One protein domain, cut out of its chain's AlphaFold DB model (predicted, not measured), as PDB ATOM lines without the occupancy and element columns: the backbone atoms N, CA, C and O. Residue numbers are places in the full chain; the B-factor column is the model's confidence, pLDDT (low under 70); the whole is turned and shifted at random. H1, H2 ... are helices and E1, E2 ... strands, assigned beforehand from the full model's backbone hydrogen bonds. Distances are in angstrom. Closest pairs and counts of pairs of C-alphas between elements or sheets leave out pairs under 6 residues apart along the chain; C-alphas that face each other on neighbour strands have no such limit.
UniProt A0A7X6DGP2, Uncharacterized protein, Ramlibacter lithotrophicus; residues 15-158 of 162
ATOM      1  N   TYR A  15     -35.859  37.765 -35.273       95.19
ATOM      2  CA  TYR A  15     -35.710  38.323 -36.615       95.19
ATOM      3  C   TYR A  15     -36.061  39.805 -36.680       95.19
ATOM      4  O   TYR A  15     -37.099  40.226 -36.165       95.19
ATOM      5  N   PHE A  16     -35.232  40.568 -37.389       95.88
ATOM      6  CA  PHE A  16     -35.483  41.965 -37.723       95.88
ATOM      7  C   PHE A  16     -35.185  42.237 -39.195       95.88
ATOM      8  O   PHE A  16     -34.275  41.650 -39.783       95.88
ATOM      9  N   TRP A  17     -35.926  43.185 -39.764       95.25
ATOM     10  CA  TRP A  17     -35.545  43.853 -41.002       95.25
ATOM     11  C   TRP A  17     -34.550  44.964 -40.679       95.25
ATOM     12  O   TRP A  17     -34.859  45.832 -39.860       95.25
ATOM     13  N   VAL A  18     -33.387  44.956 -41.327       95.44
ATOM     14  CA  VAL A  18     -32.408  46.045 -41.192       95.44
ATOM     15  C   VAL A  18     -32.918  47.247 -41.978       95.44
ATOM     16  O   VAL A  18     -33.298  47.104 -43.138       95.44
ATOM     17  N   ASP A  19     -33.007  48.401 -41.312       92.38
ATOM     18  CA  ASP A  19     -33.503  49.668 -41.869       92.38
ATOM     19  C   ASP A  19     -34.850  49.562 -42.614       92.38
ATOM     20  O   ASP A  19     -35.140  50.319 -43.537       92.38
ATOM     21  N   GLY A  20     -35.713  48.623 -42.199       91.31
ATOM     22  CA  GLY A  20     -36.941  48.268 -42.922       91.31
ATOM     23  C   GLY A  20     -38.263  48.506 -42.179       91.31
ATOM     24  O   GLY A  20     -39.105  47.601 -42.195       91.31
ATOM     25  N   PRO A  21     -38.517  49.670 -41.539       92.12
ATOM     26  CA  PRO A  21     -39.749  49.893 -40.774       92.12
ATOM     27  C   PRO A  21     -41.017  49.760 -41.631       92.12
ATOM     28  O   PRO A  21     -42.017  49.210 -41.172       92.12
ATOM     29  N   GLU A  22     -40.977  50.179 -42.897       91.06
ATOM     30  CA  GLU A  22     -42.105  50.055 -43.831       91.06
ATOM     31  C   GLU A  22     -42.379  48.603 -44.236       91.06
ATOM     32  O   GLU A  22     -43.534  48.188 -44.374       91.06
ATOM     33  N   ARG A  23     -41.326  47.793 -44.423       88.88
ATOM     34  CA  ARG A  23     -41.474  46.357 -44.701       88.88
ATOM     35  C   ARG A  23     -42.049  45.637 -43.487       88.88
ATOM     36  O   ARG A  23     -42.961  44.826 -43.662       88.88
ATOM     37  N   ALA A  24     -41.576  45.978 -42.287       91.44
ATOM     38  CA  ALA A  24     -42.099  45.459 -41.027       91.44
ATOM     39  C   ALA A  24     -43.578  45.835 -40.826       91.44
ATOM     40  O   ALA A  24     -44.387  44.976 -40.472       91.44
ATOM     41  N   ALA A  25     -43.959  47.082 -41.126       92.19
ATOM     42  CA  ALA A  25     -45.349  47.537 -41.078       92.19
ATOM     43  C   ALA A  25     -46.241  46.755 -42.054       92.19
ATOM     44  O   ALA A  25     -47.291  46.244 -41.659       92.19
ATOM     45  N   ARG A  26     -45.801  46.601 -43.313       91.31
ATOM     46  CA  ARG A  26     -46.509  45.798 -44.323       91.31
ATOM     47  C   ARG A  26     -46.662  44.345 -43.882       91.31
ATOM     48  O   ARG A  26     -47.759  43.804 -43.953       91.31
ATOM     49  N   TRP A  27     -45.602  43.733 -43.356       89.31
ATOM     50  CA  TRP A  27     -45.663  42.365 -42.843       89.31
ATOM     51  C   TRP A  27     -46.653  42.225 -41.680       89.31
ATOM     52  O   TRP A  27     -47.432  41.271 -41.652       89.31
ATOM     53  N   ALA A  28     -46.671  43.177 -40.742       92.38
ATOM     54  CA  ALA A  28     -47.632  43.179 -39.642       92.38
ATOM     55  C   ALA A  28     -49.075  43.278 -40.168       92.38
ATOM     56  O   ALA A  28     -49.949  42.537 -39.715       92.38
ATOM     57  N   GLN A  29     -49.321  44.126 -41.169       93.94
ATOM     58  CA  GLN A  29     -50.625  44.210 -41.823       93.94
ATOM     59  C   GLN A  29     -51.006  42.884 -42.506       93.94
ATOM     60  O   GLN A  29     -52.094  42.374 -42.260       93.94
ATOM     61  N   GLU A  30     -50.092  42.249 -43.244       90.81
ATOM     62  CA  GLU A  30     -50.322  40.921 -43.837       90.81
ATOM     63  C   GLU A  30     -50.665  39.859 -42.775       90.81
ATOM     64  O   GLU A  30     -51.507  38.988 -43.006       90.81
ATOM     65  N   GLN A  31     -50.032  39.902 -41.594       92.00
ATOM     66  CA  GLN A  31     -50.374  38.992 -40.496       92.00
ATOM     67  C   GLN A  31     -51.764  39.283 -39.919       92.00
ATOM     68  O   GLN A  31     -52.454  38.344 -39.511       92.00
ATOM     69  N   LYS A  32     -52.185  40.553 -39.885       93.88
ATOM     70  CA  LYS A  32     -53.538  40.946 -39.472       93.88
ATOM     71  C   LYS A  32     -54.576  40.411 -40.451       93.88
ATOM     72  O   LYS A  32     -55.549  39.802 -40.019       93.88
ATOM     73  N   ASP A  33     -54.329  40.559 -41.748       94.00
ATOM     74  CA  ASP A  33     -55.230  40.085 -42.805       94.00
ATOM     75  C   ASP A  33     -55.363  38.553 -42.788       94.00
ATOM     76  O   ASP A  33     -56.422  38.002 -43.074       94.00
ATOM     77  N   ARG A  34     -54.308  37.850 -42.357       91.75
ATOM     78  CA  ARG A  34     -54.316  36.397 -42.102       91.75
ATOM     79  C   ARG A  34     -54.918  36.002 -40.748       91.75
ATOM     80  O   ARG A  34     -54.854  34.831 -40.381       91.75
ATOM     81  N   GLY A  35     -55.434  36.954 -39.973       93.38
ATOM     82  CA  GLY A  35     -56.035  36.721 -38.660       93.38
ATOM     83  C   GLY A  35     -55.049  36.317 -37.559       93.38
ATOM     84  O   GLY A  35     -55.477  35.904 -36.483       93.38
ATOM     85  N   LYS A  36     -53.733  36.428 -37.791       91.19
ATOM     86  CA  LYS A  36     -52.705  36.029 -36.816       91.19
ATOM     87  C   LYS A  36     -52.449  37.081 -35.744       91.19
ATOM     88  O   LYS A  36     -52.029  36.733 -34.645       91.19
ATOM     89  N   ILE A  37     -52.692  38.358 -36.047       92.50
ATOM     90  CA  ILE A  37     -52.563  39.458 -35.085       92.50
ATOM     91  C   ILE A  37     -53.772  40.392 -35.158       92.50
ATOM     92  O   ILE A  37     -54.374  40.558 -36.213       92.50
ATOM     93  N   LYS A  38     -54.134  41.022 -34.034       93.88
ATOM     94  CA  LYS A  38     -55.266  41.970 -33.973       93.88
ATOM     95  C   LYS A  38     -54.839  43.410 -34.270       93.88
ATOM     96  O   LYS A  38     -55.452  44.082 -35.096       93.88
ATOM     97  N   ASN A  39     -53.769  43.857 -33.611       93.25
ATOM     98  CA  ASN A  39     -53.272  45.229 -33.669       93.25
ATOM     99  C   ASN A  39     -51.846  45.229 -34.243       93.25
ATOM    100  O   ASN A  39     -50.915  44.895 -33.506       93.25
ATOM    101  N   PRO A  40     -51.658  45.539 -35.538       93.06
ATOM    102  CA  PRO A  40     -50.332  45.614 -36.135       93.06
ATOM    103  C   PRO A  40     -49.542  46.773 -35.522       93.06
ATOM    104  O   PRO A  40     -50.068  47.871 -35.337       93.06
ATOM    105  N   ALA A  41     -48.275  46.523 -35.206       92.50
ATOM    106  CA  ALA A  41     -47.347  47.513 -34.681       92.50
ATOM    107  C   ALA A  41     -45.925  47.182 -35.145       92.50
ATOM    108  O   ALA A  41     -45.613  46.021 -35.417       92.50
ATOM    109  N   VAL A  42     -45.066  48.201 -35.205       93.94
ATOM    110  CA  VAL A  42     -43.640  48.052 -35.513       93.94
ATOM    111  C   VAL A  42     -42.827  48.346 -34.257       93.94
ATOM    112  O   VAL A  42     -43.077  49.334 -33.564       93.94
ATOM    113  N   LEU A  43     -41.849  47.485 -33.986       94.19
ATOM    114  CA  LEU A  43     -40.876  47.630 -32.912       94.19
ATOM    115  C   LEU A  43     -39.480  47.695 -33.535       94.19
ATOM    116  O   LEU A  43     -39.115  46.815 -34.310       94.19
ATOM    117  N   GLY A  44     -38.726  48.739 -33.211       95.69
ATOM    118  CA  GLY A  44     -37.316  48.860 -33.558       95.69
ATOM    119  C   GLY A  44     -36.433  48.292 -32.450       95.69
ATOM    120  O   GLY A  44     -36.840  48.253 -31.287       95.69
ATOM    121  N   ALA A  45     -35.223  47.873 -32.807       96.94
ATOM    122  CA  ALA A  45     -34.213  47.407 -31.866       96.94
ATOM    123  C   ALA A  45     -32.848  48.022 -32.189       96.94
ATOM    124  O   ALA A  45     -32.487  48.154 -33.357       96.94
ATOM    125  N   TYR A  46     -32.097  48.383 -31.152       97.19
ATOM    126  CA  TYR A  46     -30.668  48.660 -31.245       97.19
ATOM    127  C   TYR A  46     -29.926  47.347 -31.028       97.19
ATOM    128  O   TYR A  46     -30.048  46.738 -29.965       97.19
ATOM    129  N   ILE A  47     -29.194  46.902 -32.044       97.56
ATOM    130  CA  ILE A  47     -28.535  45.597 -32.054       97.56
ATOM    131  C   ILE A  47     -27.038  45.815 -32.258       97.56
ATOM    132  O   ILE A  47     -26.633  46.439 -33.236       97.56
ATOM    133  N   ASN A  48     -26.225  45.286 -31.348       97.62
ATOM    134  CA  ASN A  48     -24.811  45.045 -31.599       97.62
ATOM    135  C   ASN A  48     -24.683  43.624 -32.163       97.62
ATOM    136  O   ASN A  48     -24.942  42.684 -31.421       97.62
ATOM    137  N   PRO A  49     -24.310  43.431 -33.437       96.12
ATOM    138  CA  PRO A  49     -24.348  42.111 -34.066       96.12
ATOM    139  C   PRO A  49     -23.348  41.104 -33.469       96.12
ATOM    140  O   PRO A  49     -23.502  39.907 -33.714       96.12
ATOM    141  N   GLY A  50     -22.362  41.559 -32.683       97.25
ATOM    142  CA  GLY A  50     -21.365  40.692 -32.050       97.25
ATOM    143  C   GLY A  50     -20.538  39.911 -33.074       97.25
ATOM    144  O   GLY A  50     -20.203  40.431 -34.142       97.25
ATOM    145  N   LEU A  51     -20.220  38.653 -32.764       97.12
ATOM    146  CA  LEU A  51     -19.685  37.716 -33.745       97.12
ATOM    147  C   LEU A  51     -20.808  37.325 -34.714       97.12
ATOM    148  O   LEU A  51     -21.651  36.485 -34.405       97.12
ATOM    149  N   CYS A  52     -20.823  37.944 -35.892       96.94
ATOM    150  CA  CYS A  52     -21.897  37.796 -36.870       96.94
ATOM    151  C   CYS A  52     -21.502  36.870 -38.023       96.94
ATOM    152  O   CYS A  52     -20.458  37.059 -38.646       96.94
ATOM    153  N   LEU A  53     -22.374  35.919 -38.366       97.44
ATOM    154  CA  LEU A  53     -22.284  35.195 -39.630       97.44
ATOM    155  C   LEU A  53     -22.933  36.043 -40.729       97.44
ATOM    156  O   LEU A  53     -24.151  36.015 -40.913       97.44
ATOM    157  N   ASN A  54     -22.125  36.831 -41.433       96.19
ATOM    158  CA  ASN A  54     -22.594  37.680 -42.523       96.19
ATOM    159  C   ASN A  54     -22.570  36.928 -43.861       96.19
ATOM    160  O   ASN A  54     -21.503  36.651 -44.398       96.19
ATOM    161  N   LEU A  55     -23.738  36.648 -44.442       96.25
ATOM    162  CA  LEU A  55     -23.856  35.922 -45.710       96.25
ATOM    163  C   LEU A  55     -23.210  36.621 -46.913       96.25
ATOM    164  O   LEU A  55     -23.047  35.984 -47.951       96.25
ATOM    165  N   THR A  56     -22.844  37.900 -46.798       93.38
ATOM    166  CA  THR A  56     -22.118  38.619 -47.855       93.38
ATOM    167  C   THR A  56     -20.598  38.503 -47.735       93.38
ATOM    168  O   THR A  56     -19.892  38.983 -48.620       93.38
ATOM    169  N   ASP A  57     -20.082  37.912 -46.654       93.75
ATOM    170  CA  ASP A  57     -18.644  37.810 -46.410       93.75
ATOM    171  C   ASP A  57     -18.018  36.594 -47.105       93.75
ATOM    172  O   ASP A  57     -18.631  35.539 -47.312       93.75
ATOM    173  N   VAL A  58     -16.733  36.732 -47.435       86.38
ATOM    174  CA  VAL A  58     -15.937  35.664 -48.049       86.38
ATOM    175  C   VAL A  58     -15.789  34.494 -47.068       86.38
ATOM    176  O   VAL A  58     -15.480  34.682 -45.895       86.38
ATOM    177  N   GLY A  59     -15.989  33.266 -47.556       88.75
ATOM    178  CA  GLY A  59     -15.809  32.033 -46.775       88.75
ATOM    179  C   GLY A  59     -17.065  31.524 -46.061       88.75
ATOM    180  O   GLY A  59     -17.086  30.379 -45.610       88.75
ATOM    181  N   VAL A  60     -18.157  32.296 -46.014       93.31
ATOM    182  CA  VAL A  60     -19.417  31.806 -45.428       93.31
ATOM    183  C   VAL A  60     -19.990  30.619 -46.200       93.31
ATOM    184  O   VAL A  60     -20.475  29.671 -45.586       93.31
ATOM    185  N   ALA A  61     -19.864  30.611 -47.528       93.69
ATOM    186  CA  ALA A  61     -20.279  29.474 -48.348       93.69
ATOM    187  C   ALA A  61     -19.568  28.167 -47.945       93.69
ATOM    188  O   ALA A  61     -20.203  27.116 -47.887       93.69
ATOM    189  N   GLU A  62     -18.277  28.235 -47.609       95.44
ATOM    190  CA  GLU A  62     -17.512  27.077 -47.133       95.44
ATOM    191  C   GLU A  62     -18.011  26.613 -45.759       95.44
ATOM    192  O   GLU A  62     -18.280  25.427 -45.573       95.44
ATOM    193  N   GLN A  63     -18.230  27.542 -44.820       95.81
ATOM    194  CA  GLN A  63     -18.765  27.213 -43.492       95.81
ATOM    195  C   GLN A  63     -20.150  26.551 -43.569       95.81
ATOM    196  O   GLN A  63     -20.399  25.555 -42.888       95.81
ATOM    197  N   LEU A  64     -21.043  27.070 -44.419       97.62
ATOM    198  CA  LEU A  64     -22.365  26.480 -44.650       97.62
ATOM    199  C   LEU A  64     -22.265  25.113 -45.337       97.62
ATOM    200  O   LEU A  64     -23.008  24.202 -44.975       97.62
ATOM    201  N   GLY A  65     -21.324  24.943 -46.270       98.00
ATOM    202  CA  GLY A  65     -21.039  23.659 -46.910       98.00
ATOM    203  C   GLY A  65     -20.598  22.593 -45.906       98.00
ATOM    204  O   GLY A  65     -21.172  21.507 -45.869       98.00
ATOM    205  N   VAL A  66     -19.650  22.919 -45.021       97.88
ATOM    206  CA  VAL A  66     -19.209  22.011 -43.946       97.88
ATOM    207  C   VAL A  66     -20.368  21.653 -43.013       97.88
ATOM    208  O   VAL A  66     -20.540  20.485 -42.663       97.88
ATOM    209  N   ALA A  67     -21.193  22.632 -42.631       98.12
ATOM    210  CA  ALA A  67     -22.361  22.387 -41.788       98.12
ATOM    211  C   ALA A  67     -23.403  21.489 -42.475       98.12
ATOM    212  O   ALA A  67     -23.951  20.592 -41.836       98.12
ATOM    213  N   PHE A  68     -23.649  21.680 -43.772       98.50
ATOM    214  CA  PHE A  68     -24.539  20.822 -44.551       98.50
ATOM    215  C   PHE A  68     -24.038  19.375 -44.619       98.50
ATOM    216  O   PHE A  68     -24.801  18.449 -44.347       98.50
ATOM    217  N   GLU A  69     -22.755  19.168 -44.923       98.38
ATOM    218  CA  GLU A  69     -22.161  17.829 -44.977       98.38
ATOM    219  C   GLU A  69     -22.215  17.143 -43.606       98.38
ATOM    220  O   GLU A  69     -22.620  15.984 -43.499       98.38
ATOM    221  N   PHE A  70     -21.910  17.880 -42.534       97.94
ATOM    222  CA  PHE A  70     -22.041  17.383 -41.168       97.94
ATOM    223  C   PHE A  70     -23.483  16.966 -40.835       97.94
ATOM    224  O   PHE A  70     -23.706  15.897 -40.255       97.94
ATOM    225  N   LEU A  71     -24.469  17.788 -41.213       98.12
ATOM    226  CA  LEU A  71     -25.891  17.488 -41.034       98.12
ATOM    227  C   LEU A  71     -26.291  16.229 -41.814       98.12
ATOM    228  O   LEU A  71     -26.987  15.369 -41.267       98.12
ATOM    229  N   ARG A  72     -25.829  16.090 -43.060       98.12
ATOM    230  CA  ARG A  72     -26.127  14.938 -43.920       98.12
ATOM    231  C   ARG A  72     -25.595  13.638 -43.325       98.12
ATOM    232  O   ARG A  72     -26.347  12.671 -43.208       98.12
ATOM    233  N   GLU A  73     -24.330  13.614 -42.907       97.50
ATOM    234  CA  GLU A  73     -23.726  12.410 -42.320       97.50
ATOM    235  C   GLU A  73     -24.341  12.062 -40.958       97.50
ATOM    236  O   GLU A  73     -24.565  10.885 -40.662       97.50
ATOM    237  N   SER A  74     -24.691  13.068 -40.149       95.69
ATOM    238  CA  SER A  74     -25.372  12.857 -38.864       95.69
ATOM    239  C   SER A  74     -26.760  12.241 -39.059       95.69
ATOM    240  O   SER A  74     -27.084  11.239 -38.426       95.69
ATOM    241  N   THR A  75     -27.542  12.791 -39.990       96.19
ATOM    242  CA  THR A  75     -28.887  12.314 -40.345       96.19
ATOM    243  C   THR A  75     -28.856  10.885 -40.889       96.19
ATOM    244  O   THR A  75     -29.633  10.030 -40.460       96.19
ATOM    245  N   LYS A  76     -27.897  10.592 -41.778       95.81
ATOM    246  CA  LYS A  76     -27.664   9.245 -42.315       95.81
ATOM    247  C   LYS A  76     -27.315   8.245 -41.213       95.81
ATOM    248  O   LYS A  76     -27.852   7.141 -41.197       95.81
ATOM    249  N   SER A  77     -26.443   8.632 -40.283       95.81
ATOM    250  CA  SER A  77     -26.001   7.771 -39.180       95.81
ATOM    251  C   SER A  77     -27.117   7.483 -38.172       95.81
ATOM    252  O   SER A  77     -27.156   6.395 -37.604       95.81
ATOM    253  N   SER A  78     -28.035   8.429 -37.958       95.12
ATOM    254  CA  SER A  78     -29.184   8.243 -37.066       95.12
ATOM    255  C   SER A  78     -30.384   7.562 -37.731       95.12
ATOM    256  O   SER A  78     -31.372   7.300 -37.051       95.12
ATOM    257  N   GLY A  79     -30.340   7.319 -39.048       95.25
ATOM    258  CA  GLY A  79     -31.483   6.822 -39.824       95.25
ATOM    259  C   GLY A  79     -32.641   7.820 -39.936       95.25
ATOM    260  O   GLY A  79     -33.760   7.418 -40.246       95.25
ATOM    261  N   ALA A  80     -32.395   9.103 -39.654       94.88
ATOM    262  CA  ALA A  80     -33.401  10.148 -39.809       94.88
ATOM    263  C   ALA A  80     -33.508  10.570 -41.285       94.88
ATOM    264  O   ALA A  80     -32.609  10.319 -42.086       94.88
ATOM    265  N   GLU A  81     -34.606  11.229 -41.650       95.94
ATOM    266  CA  GLU A  81     -34.757  11.818 -42.982       95.94
ATOM    267  C   GLU A  81     -34.112  13.206 -43.044       95.94
ATOM    268  O   GLU A  81     -34.193  13.992 -42.096       95.94
ATOM    269  N   MET A  82     -33.487  13.523 -44.181       97.25
ATOM    270  CA  MET A  82     -32.899  14.842 -44.408       97.25
ATOM    271  C   MET A  82     -34.005  15.897 -44.535       97.25
ATOM    272  O   MET A  82     -34.937  15.695 -45.321       97.25
ATOM    273  N   PRO A  83     -33.922  17.038 -43.822       96.81
ATOM    274  CA  PRO A  83     -34.866  18.123 -44.028       96.81
ATOM    275  C   PRO A  83     -34.758  18.660 -45.458       96.81
ATOM    276  O   PRO A  83     -33.676  18.718 -46.041       96.81
ATOM    277  N   VAL A  84     -35.890  19.092 -46.011       96.75
ATOM    278  CA  VAL A  84     -35.974  19.666 -47.357       96.75
ATOM    279  C   VAL A  84     -36.697  21.005 -47.328       96.75
ATOM    280  O   VAL A  84     -37.653  21.203 -46.572       96.75
ATOM    281  N   ASN A  85     -36.263  21.927 -48.184       96.56
ATOM    282  CA  ASN A  85     -37.010  23.153 -48.432       96.56
ATOM    283  C   ASN A  85     -38.223  22.851 -49.323       96.56
ATOM    284  O   ASN A  85     -38.141  22.070 -50.268       96.56
ATOM    285  N   SER A  86     -39.371  23.463 -49.033       94.62
ATOM    286  CA  SER A  86     -40.636  23.163 -49.717       94.62
ATOM    287  C   SER A  86     -41.562  24.380 -49.800       94.62
ATOM    288  O   SER A  86     -41.257  25.451 -49.270       94.62
ATOM    289  N   GLY A  87     -42.678  24.228 -50.521       90.19
ATOM    290  CA  GLY A  87     -43.702  25.267 -50.661       90.19
ATOM    291  C   GLY A  87     -43.196  26.500 -51.406       90.19
ATOM    292  O   GLY A  87     -43.127  27.574 -50.818       90.19
ATOM    293  N   ILE A  88     -42.804  26.340 -52.673       88.12
ATOM    294  CA  ILE A  88     -42.317  27.452 -53.499       88.12
ATOM    295  C   ILE A  88     -43.465  28.423 -53.799       88.12
ATOM    296  O   ILE A  88     -44.528  28.011 -54.261       88.12
ATOM    297  N   ARG A  89     -43.230  29.717 -53.577       81.88
ATOM    298  CA  ARG A  89     -44.082  30.817 -54.041       81.88
ATOM    299  C   ARG A  89     -43.192  31.969 -54.486       81.88
ATOM    300  O   ARG A  89     -42.239  32.285 -53.790       81.88
ATOM    301  N   ASP A  90     -43.489  32.575 -55.632       79.31
ATOM    302  CA  ASP A  90     -42.720  33.706 -56.182       79.31
ATOM    303  C   ASP A  90     -41.204  33.424 -56.266       79.31
ATOM    304  O   ASP A  90     -40.376  34.281 -55.975       79.31
ATOM    305  N   GLY A  91     -40.835  32.185 -56.613       76.81
ATOM    306  CA  GLY A  91     -39.437  31.757 -56.739       76.81
ATOM    307  C   GLY A  91     -38.708  31.473 -55.420       76.81
ATOM    308  O   GLY A  91     -37.542  31.094 -55.461       76.81
ATOM    309  N   ILE A  92     -39.371  31.594 -54.262       84.56
ATOM    310  CA  ILE A  92     -38.772  31.332 -52.945       84.56
ATOM    311  C   ILE A  92     -39.478  30.196 -52.198       84.56
ATOM    312  O   ILE A  92     -40.695  30.045 -52.265       84.56
ATOM    313  N   HIS A  93     -38.722  29.408 -51.431       88.06
ATOM    314  CA  HIS A  93     -39.296  28.427 -50.509       88.06
ATOM    315  C   HIS A  93     -39.906  29.129 -49.291       88.06
ATOM    316  O   HIS A  93     -39.229  29.899 -48.606       88.06
ATOM    317  N   LEU A  94     -41.177  28.841 -48.997       85.38
ATOM    318  CA  LEU A  94     -41.855  29.341 -47.797       85.38
ATOM    319  C   LEU A  94     -41.533  28.510 -46.551       85.38
ATOM    320  O   LEU A  94     -41.646  29.013 -45.437       85.38
ATOM    321  N   ASN A  95     -41.159  27.244 -46.740       90.38
ATOM    322  CA  ASN A  95     -40.793  26.327 -45.672       90.38
ATOM    323  C   ASN A  95     -39.323  25.930 -45.836       90.38
ATOM    324  O   ASN A  95     -38.999  25.125 -46.713       90.38
ATOM    325  N   ARG A  96     -38.438  26.521 -45.028       94.25
ATOM    326  CA  ARG A  96     -36.982  26.452 -45.210       94.25
ATOM    327  C   ARG A  96     -36.307  25.508 -44.221       94.25
ATOM    328  O   ARG A  96     -35.338  25.876 -43.561       94.25
ATOM    329  N   LYS A  97     -36.842  24.290 -44.073       96.62
ATOM    330  CA  LYS A  97     -36.336  23.340 -43.071       96.62
ATOM    331  C   LYS A  97     -34.868  22.991 -43.253       96.62
ATOM    332  O   LYS A  97     -34.156  22.847 -42.263       96.62
ATOM    333  N   LEU A  98     -34.425  22.844 -44.502       97.69
ATOM    334  CA  LEU A  98     -33.031  22.538 -44.782       97.69
ATOM    335  C   LEU A  98     -32.143  23.725 -44.410       97.69
ATOM    336  O   LEU A  98     -31.198  23.535 -43.649       97.69
ATOM    337  N   ASP A  99     -32.481  24.932 -44.874       96.50
ATOM    338  CA  ASP A  99     -31.698  26.138 -44.564       96.50
ATOM    339  C   ASP A  99     -31.602  26.330 -43.041       96.50
ATOM    340  O   ASP A  99     -30.502  26.428 -42.496       96.50
ATOM    341  N   CYS A 100     -32.744  26.267 -42.342       97.00
ATOM    342  CA  CYS A 100     -32.820  26.378 -40.885       97.00
ATOM    343  C   CYS A 100     -31.891  25.377 -40.192       97.00
ATOM    344  O   CYS A 100     -31.127  25.725 -39.286       97.00
ATOM    345  N   ALA A 101     -31.952  24.110 -40.612       97.56
ATOM    346  CA  ALA A 101     -31.144  23.049 -40.037       97.56
ATOM    347  C   ALA A 101     -29.647  23.270 -40.290       97.56
ATOM    348  O   ALA A 101     -28.855  23.065 -39.371       97.56
ATOM    349  N   VAL A 102     -29.255  23.734 -41.481       98.25
ATOM    350  CA  VAL A 102     -27.854  24.045 -41.806       98.25
ATOM    351  C   VAL A 102     -27.330  25.174 -40.921       98.25
ATOM    352  O   VAL A 102     -26.307  24.984 -40.267       98.25
ATOM    353  N   PHE A 103     -28.045  26.299 -40.803       97.94
ATOM    354  CA  PHE A 103     -27.627  27.403 -39.925       97.94
ATOM    355  C   PHE A 103     -27.499  26.967 -38.466       97.94
ATOM    356  O   PHE A 103     -26.490  27.237 -37.822       97.94
ATOM    357  N   ASN A 104     -28.468  26.207 -37.954       96.69
ATOM    358  CA  ASN A 104     -28.374  25.659 -36.601       96.69
ATOM    359  C   ASN A 104     -27.184  24.688 -36.450       96.69
ATOM    360  O   ASN A 104     -26.563  24.626 -35.388       96.69
ATOM    361  N   THR A 105     -26.838  23.947 -37.506       97.81
ATOM    362  CA  THR A 105     -25.701  23.015 -37.522       97.81
ATOM    363  C   THR A 105     -24.358  23.739 -37.526       97.81
ATOM    364  O   THR A 105     -23.415  23.236 -36.917       97.81
ATOM    365  N   VAL A 106     -24.257  24.943 -38.101       97.88
ATOM    366  CA  VAL A 106     -23.036  25.770 -38.012       97.88
ATOM    367  C   VAL A 106     -22.602  25.934 -36.553       97.88
ATOM    368  O   VAL A 106     -21.435  25.726 -36.227       97.88
ATOM    369  N   HIS A 107     -23.538  26.214 -35.646       96.38
ATOM    370  CA  HIS A 107     -23.237  26.336 -34.217       96.38
ATOM    371  C   HIS A 107     -22.751  25.023 -33.593       96.38
ATOM    372  O   HIS A 107     -21.858  25.038 -32.748       96.38
ATOM    373  N   GLN A 108     -23.296  23.883 -34.027       96.38
ATOM    374  CA  GLN A 108     -22.853  22.565 -33.564       96.38
ATOM    375  C   GLN A 108     -21.431  22.255 -34.037       96.38
ATOM    376  O   GLN A 108     -20.619  21.758 -33.257       96.38
ATOM    377  N   VAL A 109     -21.115  22.568 -35.297       97.38
ATOM    378  CA  VAL A 109     -19.767  22.403 -35.855       97.38
ATOM    379  C   VAL A 109     -18.773  23.280 -35.099       97.38
ATOM    380  O   VAL A 109     -17.747  22.770 -34.656       97.38
ATOM    381  N   ARG A 110     -19.102  24.558 -34.867       97.00
ATOM    382  CA  ARG A 110     -18.257  25.490 -34.099       97.00
ATOM    383  C   ARG A 110     -17.982  24.979 -32.685       97.00
ATOM    384  O   ARG A 110     -16.825  24.908 -32.284       97.00
ATOM    385  N   ALA A 111     -19.009  24.493 -31.985       96.88
ATOM    386  CA  ALA A 111     -18.840  23.890 -30.665       96.88
ATOM    387  C   ALA A 111     -17.878  22.685 -30.677       96.88
ATOM    388  O   ALA A 111     -17.073  22.536 -29.762       96.88
ATOM    389  N   LYS A 112     -17.905  21.846 -31.724       96.00
ATOM    390  CA  LYS A 112     -16.987  20.697 -31.861       96.00
ATOM    391  C   LYS A 112     -15.526  21.093 -32.066       96.00
ATOM    392  O   LYS A 112     -14.647  20.324 -31.688       96.00
ATOM    393  N   ILE A 113     -15.273  22.256 -32.657       96.12
ATOM    394  CA  ILE A 113     -13.921  22.783 -32.885       96.12
ATOM    395  C   ILE A 113     -13.517  23.843 -31.847       96.12
ATOM    396  O   ILE A 113     -12.513  24.518 -32.034       96.12
ATOM    397  N   ASN A 114     -14.263  23.958 -30.738       97.06
ATOM    398  CA  ASN A 114     -14.051  24.938 -29.663       97.06
ATOM    399  C   ASN A 114     -14.062  26.407 -30.130       97.06
ATOM    400  O   ASN A 114     -13.393  27.260 -29.551       97.06
ATOM    401  N   GLU A 115     -14.854  26.702 -31.154       97.38
ATOM    402  CA  GLU A 115     -15.110  28.053 -31.642       97.38
ATOM    403  C   GLU A 115     -16.385  28.628 -30.994       97.38
ATOM    404  O   GLU A 115     -17.373  27.899 -30.832       97.38
ATOM    405  N   PRO A 116     -16.423  29.929 -30.643       96.94
ATOM    406  CA  PRO A 116     -17.610  30.556 -30.059       96.94
ATOM    407  C   PRO A 116     -18.799  30.517 -31.032       96.94
ATOM    408  O   PRO A 116     -18.590  30.643 -32.240       96.94
ATOM    409  N   PRO A 117     -20.053  30.372 -30.559       96.38
ATOM    410  CA  PRO A 117     -21.224  30.479 -31.425       96.38
ATOM    411  C   PRO A 117     -21.342  31.897 -32.003       96.38
ATOM    412  O   PRO A 117     -20.870  32.854 -31.398       96.38
ATOM    413  N   PHE A 118     -21.997  32.036 -33.156       97.62
ATOM    414  CA  PHE A 118     -22.378  33.362 -33.642       97.62
ATOM    415  C   PHE A 118     -23.452  33.983 -32.743       97.62
ATOM    416  O   PHE A 118     -24.366  33.299 -32.278       97.62
ATOM    417  N   ASP A 119     -23.349  35.289 -32.551       98.12
ATOM    418  CA  ASP A 119     -24.321  36.108 -31.839       98.12
ATOM    419  C   ASP A 119     -25.495  36.498 -32.745       98.12
ATOM    420  O   ASP A 119     -26.619  36.705 -32.275       98.12
ATOM    421  N   SER A 120     -25.243  36.587 -34.052       98.00
ATOM    422  CA  SER A 120     -26.245  36.906 -35.064       98.00
ATOM    423  C   SER A 120     -25.898  36.329 -36.441       98.00
ATOM    424  O   SER A 120     -24.751  35.978 -36.720       98.00
ATOM    425  N   VAL A 121     -26.907  36.219 -37.304       97.69
ATOM    426  CA  VAL A 121     -26.762  35.897 -38.729       97.69
ATOM    427  C   VAL A 121     -27.388  37.020 -39.537       97.69
ATOM    428  O   VAL A 121     -28.507  37.440 -39.244       97.69
ATOM    429  N   TYR A 122     -26.693  37.485 -40.564       95.25
ATOM    430  CA  TYR A 122     -27.108  38.603 -41.406       95.25
ATOM    431  C   TYR A 122     -27.156  38.163 -42.867       95.25
ATOM    432  O   TYR A 122     -26.213  37.536 -43.344       95.25
ATOM    433  N   GLY A 123     -28.218  38.505 -43.599       95.81
ATOM    434  CA  GLY A 123     -28.331  38.127 -45.006       95.81
ATOM    435  C   GLY A 123     -29.277  38.990 -45.832       95.81
ATOM    436  O   GLY A 123     -30.278  39.507 -45.333       95.81
ATOM    437  N   VAL A 124     -28.966  39.105 -47.124       94.94
ATOM    438  CA  VAL A 124     -29.856  39.697 -48.129       94.94
ATOM    439  C   VAL A 124     -30.887  38.653 -48.544       94.94
ATOM    440  O   VAL A 124     -30.532  37.566 -48.993       94.94
ATOM    441  N   PHE A 125     -32.164  38.977 -48.373       92.12
ATOM    442  CA  PHE A 125     -33.283  38.147 -48.784       92.12
ATOM    443  C   PHE A 125     -33.934  38.730 -50.032       92.12
ATOM    444  O   PHE A 125     -34.585  39.774 -49.979       92.12
ATOM    445  N   GLU A 126     -33.769  38.036 -51.150       91.44
ATOM    446  CA  GLU A 126     -34.368  38.400 -52.428       91.44
ATOM    447  C   GLU A 126     -35.717  37.687 -52.577       91.44
ATOM    448  O   GLU A 126     -35.786  36.465 -52.717       91.44
ATOM    449  N   GLU A 127     -36.812  38.445 -52.513       88.69
ATOM    450  CA  GLU A 127     -38.169  37.918 -52.665       88.69
ATOM    451  C   GLU A 127     -39.042  38.805 -53.558       88.69
ATOM    452  O   GLU A 127     -38.812  40.008 -53.698       88.69
ATOM    453  N   GLY A 128     -40.083  38.203 -54.135       87.62
ATOM    454  CA  GLY A 128     -40.984  38.858 -55.081       87.62
ATOM    455  C   GLY A 128     -40.583  38.648 -56.541       87.62
ATOM    456  O   GLY A 128     -39.653  37.902 -56.857       87.62
ATOM    457  N   GLY A 129     -41.329  39.287 -57.442       89.31
ATOM    458  CA  GLY A 129     -41.038  39.260 -58.874       89.31
ATOM    459  C   GLY A 129     -39.843  40.147 -59.253       89.31
ATOM    460  O   GLY A 129     -39.345  40.901 -58.410       89.31
ATOM    461  N   PRO A 130     -39.374  40.061 -60.512       92.00
ATOM    462  CA  PRO A 130     -38.513  41.076 -61.120       92.00
ATOM    463  C   PRO A 130     -39.094  42.480 -60.939       92.00
ATOM    464  O   PRO A 130     -40.279  42.685 -61.182       92.00
ATOM    465  N   MET A 131     -38.264  43.453 -60.570       92.00
ATOM    466  CA  MET A 131     -38.684  44.845 -60.364       92.00
ATOM    467  C   MET A 131     -39.159  45.526 -61.660       92.00
ATOM    468  O   MET A 131     -39.924  46.486 -61.630       92.00
ATOM    469  N   PHE A 132     -38.684  45.035 -62.801       94.75
ATOM    470  CA  PHE A 132     -39.098  45.410 -64.149       94.75
ATOM    471  C   PHE A 132     -38.749  44.259 -65.105       94.75
ATOM    472  O   PHE A 132     -38.041  43.320 -64.727       94.75
ATOM    473  N   GLU A 133     -39.272  44.303 -66.331       95.38
ATOM    474  CA  GLU A 133     -39.078  43.248 -67.331       95.38
ATOM    475  C   GLU A 133     -37.585  42.946 -67.553       95.38
ATOM    476  O   GLU A 133     -36.782  43.849 -67.783       95.38
ATOM    477  N   GLY A 134     -37.214  41.666 -67.436       93.81
ATOM    478  CA  GLY A 134     -35.834  41.193 -67.588       93.81
ATOM    479  C   GLY A 134     -34.895  41.453 -66.400       93.81
ATOM    480  O   GLY A 134     -33.713  41.147 -66.511       93.81
ATOM    481  N   SER A 135     -35.377  42.005 -65.281       94.00
ATOM    482  CA  SER A 135     -34.532  42.340 -64.125       94.00
ATOM    483  C   SER A 135     -34.265  41.160 -63.189       94.00
ATOM    484  O   SER A 135     -35.189  40.436 -62.808       94.00
ATOM    485  N   ASP A 136     -33.027  41.041 -62.710       91.44
ATOM    486  CA  ASP A 136     -32.689  40.160 -61.584       91.44
ATOM    487  C   ASP A 136     -33.028  40.793 -60.223       91.44
ATOM    488  O   ASP A 136     -33.228  40.078 -59.241       91.44
ATOM    489  N   LEU A 137     -33.181  42.124 -60.162       93.19
ATOM    490  CA  LEU A 137     -33.559  42.826 -58.934       93.19
ATOM    491  C   LEU A 137     -34.983  42.444 -58.529       93.19
ATOM    492  O   LEU A 137     -35.916  42.602 -59.319       93.19
ATOM    493  N   LYS A 138     -35.169  41.988 -57.286       91.75
ATOM    494  CA  LYS A 138     -36.493  41.605 -56.778       91.75
ATOM    495  C   LYS A 138     -37.186  42.744 -56.037       91.75
ATOM    496  O   LYS A 138     -36.568  43.432 -55.223       91.75
ATOM    497  N   GLU A 139     -38.488  42.896 -56.271       90.38
ATOM    498  CA  GLU A 139     -39.335  43.976 -55.728       90.38
ATOM    499  C   GLU A 139     -39.313  44.112 -54.201       90.38
ATOM    500  O   GLU A 139     -39.521  45.200 -53.665       90.38
ATOM    501  N   LYS A 140     -39.123  43.001 -53.484       88.69
ATOM    502  CA  LYS A 140     -39.192  42.953 -52.020       88.69
ATOM    503  C   LYS A 140     -37.851  42.557 -51.409       88.69
ATOM    504  O   LYS A 140     -37.825  42.073 -50.280       88.69
ATOM    505  N   THR A 141     -36.750  42.780 -52.128       92.06
ATOM    506  CA  THR A 141     -35.398  42.572 -51.599       92.06
ATOM    507  C   THR A 141     -35.197  43.378 -50.322       92.06
ATOM    508  O   THR A 141     -35.499  44.570 -50.274       92.06
ATOM    509  N   HIS A 142     -34.711  42.728 -49.272       92.75
ATOM    510  CA  HIS A 142     -34.422  43.375 -47.999       92.75
ATOM    511  C   HIS A 142     -33.334  42.619 -47.249       92.75
ATOM    512  O   HIS A 142     -33.073  41.449 -47.510       92.75
ATOM    513  N   ILE A 143     -32.727  43.276 -46.274       95.31
ATOM    514  CA  ILE A 143     -31.774  42.641 -45.376       95.31
ATOM    515  C   ILE A 143     -32.515  42.145 -44.135       95.31
ATOM    516  O   ILE A 143     -33.338  42.865 -43.559       95.31
ATOM    517  N   GLN A 144     -32.203  40.922 -43.711       95.19
ATOM    518  CA  GLN A 144     -32.633  40.378 -42.429       95.19
ATOM    519  C   GLN A 144     -31.434  40.126 -41.523       95.19
ATOM    520  O   GLN A 144     -30.373  39.696 -41.976       95.19
ATOM    521  N   ILE A 145     -31.650  40.342 -40.230       97.12
ATOM    522  CA  ILE A 145     -30.760  39.883 -39.171       97.12
ATOM    523  C   ILE A 145     -31.539  38.969 -38.225       97.12
ATOM    524  O   ILE A 145     -32.618  39.326 -37.746       97.12
ATOM    525  N   ALA A 146     -30.996  37.782 -37.974       97.56
ATOM    526  CA  ALA A 146     -31.444  36.874 -36.931       97.56
ATOM    527  C   ALA A 146     -30.497  37.002 -35.738       97.56
ATOM    528  O   ALA A 146     -29.318  36.672 -35.831       97.56
ATOM    529  N   VAL A 147     -31.007  37.504 -34.618       97.75
ATOM    530  CA  VAL A 147     -30.257  37.630 -33.369       97.75
ATOM    531  C   VAL A 147     -30.397  36.339 -32.572       97.75
ATOM    532  O   VAL A 147     -31.498  35.992 -32.138       97.75
ATOM    533  N   ILE A 148     -29.286  35.629 -32.400       96.19
ATOM    534  CA  ILE A 148     -29.215  34.341 -31.702       96.19
ATOM    535  C   ILE A 148     -28.924  34.578 -30.220       96.19
ATOM    536  O   ILE A 148     -29.619  34.049 -29.354       96.19
ATOM    537  N   ASN A 149     -27.929  35.417 -29.927       96.50
ATOM    538  CA  ASN A 149     -27.611  35.847 -28.572       96.50
ATOM    539  C   ASN A 149     -28.432  37.091 -28.214       96.50
ATOM    540  O   ASN A 149     -28.251  38.150 -28.807       96.50
ATOM    541  N   LEU A 150     -29.338  36.984 -27.241       95.44
ATOM    542  CA  LEU A 150     -30.235  38.089 -26.882       95.44
ATOM    543  C   LEU A 150     -29.516  39.281 -26.239       95.44
ATOM    544  O   LEU A 150     -30.034  40.391 -26.335       95.44
ATOM    545  N   GLU A 151     -28.327  39.085 -25.663       96.19
ATOM    546  CA  GLU A 151     -27.502  40.177 -25.118       96.19
ATOM    547  C   GLU A 151     -27.014  41.141 -26.216       96.19
ATOM    548  O   GLU A 151     -26.682  42.294 -25.946       96.19
ATOM    549  N   SER A 152     -27.040  40.704 -27.479       96.88
ATOM    550  CA  SER A 152     -26.799  41.551 -28.652       96.88
ATOM    551  C   SER A 152     -27.882  42.611 -28.853       96.88
ATOM    552  O   SER A 152     -27.660  43.592 -29.564       96.88
ATOM    553  N   ILE A 153     -29.062  42.444 -28.247       97.50
ATOM    554  CA  ILE A 153     -30.137  43.434 -28.289       97.50
ATOM    555  C   ILE A 153     -29.939  44.418 -27.135       97.50
ATOM    556  O   ILE A 153     -30.337  44.168 -26.001       97.50
ATOM    557  N   ILE A 154     -29.374  45.580 -27.449       97.62
ATOM    558  CA  ILE A 154     -29.081  46.642 -26.475       97.62
ATOM    559  C   ILE A 154     -30.375  47.269 -25.941       97.62
ATOM    560  O   ILE A 154     -30.458  47.688 -24.788       97.62
ATOM    561  N   GLY A 155     -31.401  47.361 -26.786       96.88
ATOM    562  CA  GLY A 155     -32.690  47.902 -26.384       96.88
ATOM    563  C   GLY A 155     -33.687  47.974 -27.525       96.88
ATOM    564  O   GLY A 155     -33.350  47.771 -28.690       96.88
ATOM    565  N   TYR A 156     -34.928  48.301 -27.177       96.62
ATOM    566  CA  TYR A 156     -36.024  48.465 -28.125       96.62
ATOM    567  C   TYR A 156     -36.516  49.905 -28.152       96.62
ATOM    568  O   TYR A 156     -36.468  50.614 -27.146       96.62
ATOM    569  N   PHE A 157     -37.052  50.324 -29.291       95.06
ATOM    570  CA  PHE A 157     -37.671  51.631 -29.449       95.06
ATOM    571  C   PHE A 157     -38.914  51.540 -30.327       95.06
ATOM    572  O   PHE A 157     -39.072  50.632 -31.143       95.06
ATOM    573  N   LYS A 158     -39.814  52.509 -30.174       93.00
ATOM    574  CA  LYS A 158     -40.933  52.691 -31.095       93.00
ATOM    575  C   LYS A 158     -40.467  53.597 -32.239       93.00
ATOM    576  O   LYS A 158     -40.124  54.747 -31.955       93.00
TER     577      LYS A 158
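AT A GLANCE: This is residues 15 to 158 of the 162 residues of an uncharacterized protein of Ramlibacter lithotrophicus (UniProt A0A7X6DGP2). A small, twisted sheet of four strands, E1 E7 E6 E3, lies at the heart of a loose ring of parts, few of them in contact with one another. Off to one side stand two helices crossed nearly at right angles, H2 and H3, with the small hairpin E4 E5 leading into H3; towards the other side lie helix H1, by the E1 edge, and the two-strand ribbon E2 E8. The printed part has 144 residues, with three named helices and eight named strands in the order E1 H1 E2 E3 H2 E4 E5 H3 E6 E7 E8, and the class is mixed, helices and strands. The four-strand sheet is mixed, while the pairs E2 E8 and E4 E5 are antiparallel. The whole is only just compact, close to loose, with a radius of gyration of the C-alphas of 17.3 A and spans of 45 by 38 by 32 A.

HOW THE PARTS SIT: E1, residues 15 to 17, is an edge strand, antiparallel to its neighbour E7, residues 142 to 147, with N 16 and O 145 2.9 A apart, within hydrogen-bond range. H1, residues 21 to 33, is not on this sheet, but only just, with 4 pairs of C-alphas within 10 A; its closest C-alphas to E1 are those of Ala 24 and Trp 17, 6.7 A apart. E2, residues 44 to 47, is near E1 and is antiparallel to E8, residues 153 to 157, with N 46 and O 155 at 2.8 A. E3, residues 52 to 54, is the other edge strand, parallel to E6, residues 120 to 125, at 20 degrees, with N 53 and O 120 at 2.9 A. E6 and E7 form a hairpin, antiparallel at 162 degrees, with N 125 and O 142 at 2.8 A. From edge to edge the lines of the sheet's strands turn by 53 degrees. H2, residues 60 to 78, touches H3, residues 97 to 112, with its residues 63 to 71 alone. Their lines are about perpendicular, at 86 degrees, and their closest C-alphas, those of Ala 67 and Val 106, are 5.1 A apart. Neither H2 nor H3 is on the sheet, each with 3 pairs of C-alphas within 10 A. E4, residues 85 to 89, and E5, residues 92 to 96, form an antiparallel hairpin, with N 86 and O 95 at 2.9 A. The C-alphas of Asn 85 in E4 and Lys 97 in H3 are the closest of these two elements, 5.4 A apart. H1 is apart from H2 and from H3. Every O i to N i+4 pair is within hydrogen-bond range in H1 and H2, and 10 of 12 are in H3.

IN THESE COORDINATES: E1 begins at C-alpha 15, (-35.710, 38.323, -36.615). H1, from Pro 21 to Asp 33, is 18.4 A long from first to last C-alpha. H2 is the longest helix, 26.8 A, and begins at C-alpha 60, (-19.417, 31.806, -45.428). E4 measures 11.8 A and E5 9.3 A. H3, from Lys 97 to Lys 112, is 22.5 A long. E6 measures 15.5 A and E7 16.3 A. E8 measures 11.2 A and ends at C-alpha 157, (-37.671, 51.631, -29.449).

THE WHOLE: The two C-alphas farthest apart are those of Asn 114 and Glu 133, at 48.8 A. The link from E6 to E7, residues 126 to 141, is long, and its C-alphas lie 12 to 28 A from the mean of all C-alphas. The printed part has no cut. Mean pLDDT of the printed part of this model is 94.3, and no printed residue is under 70.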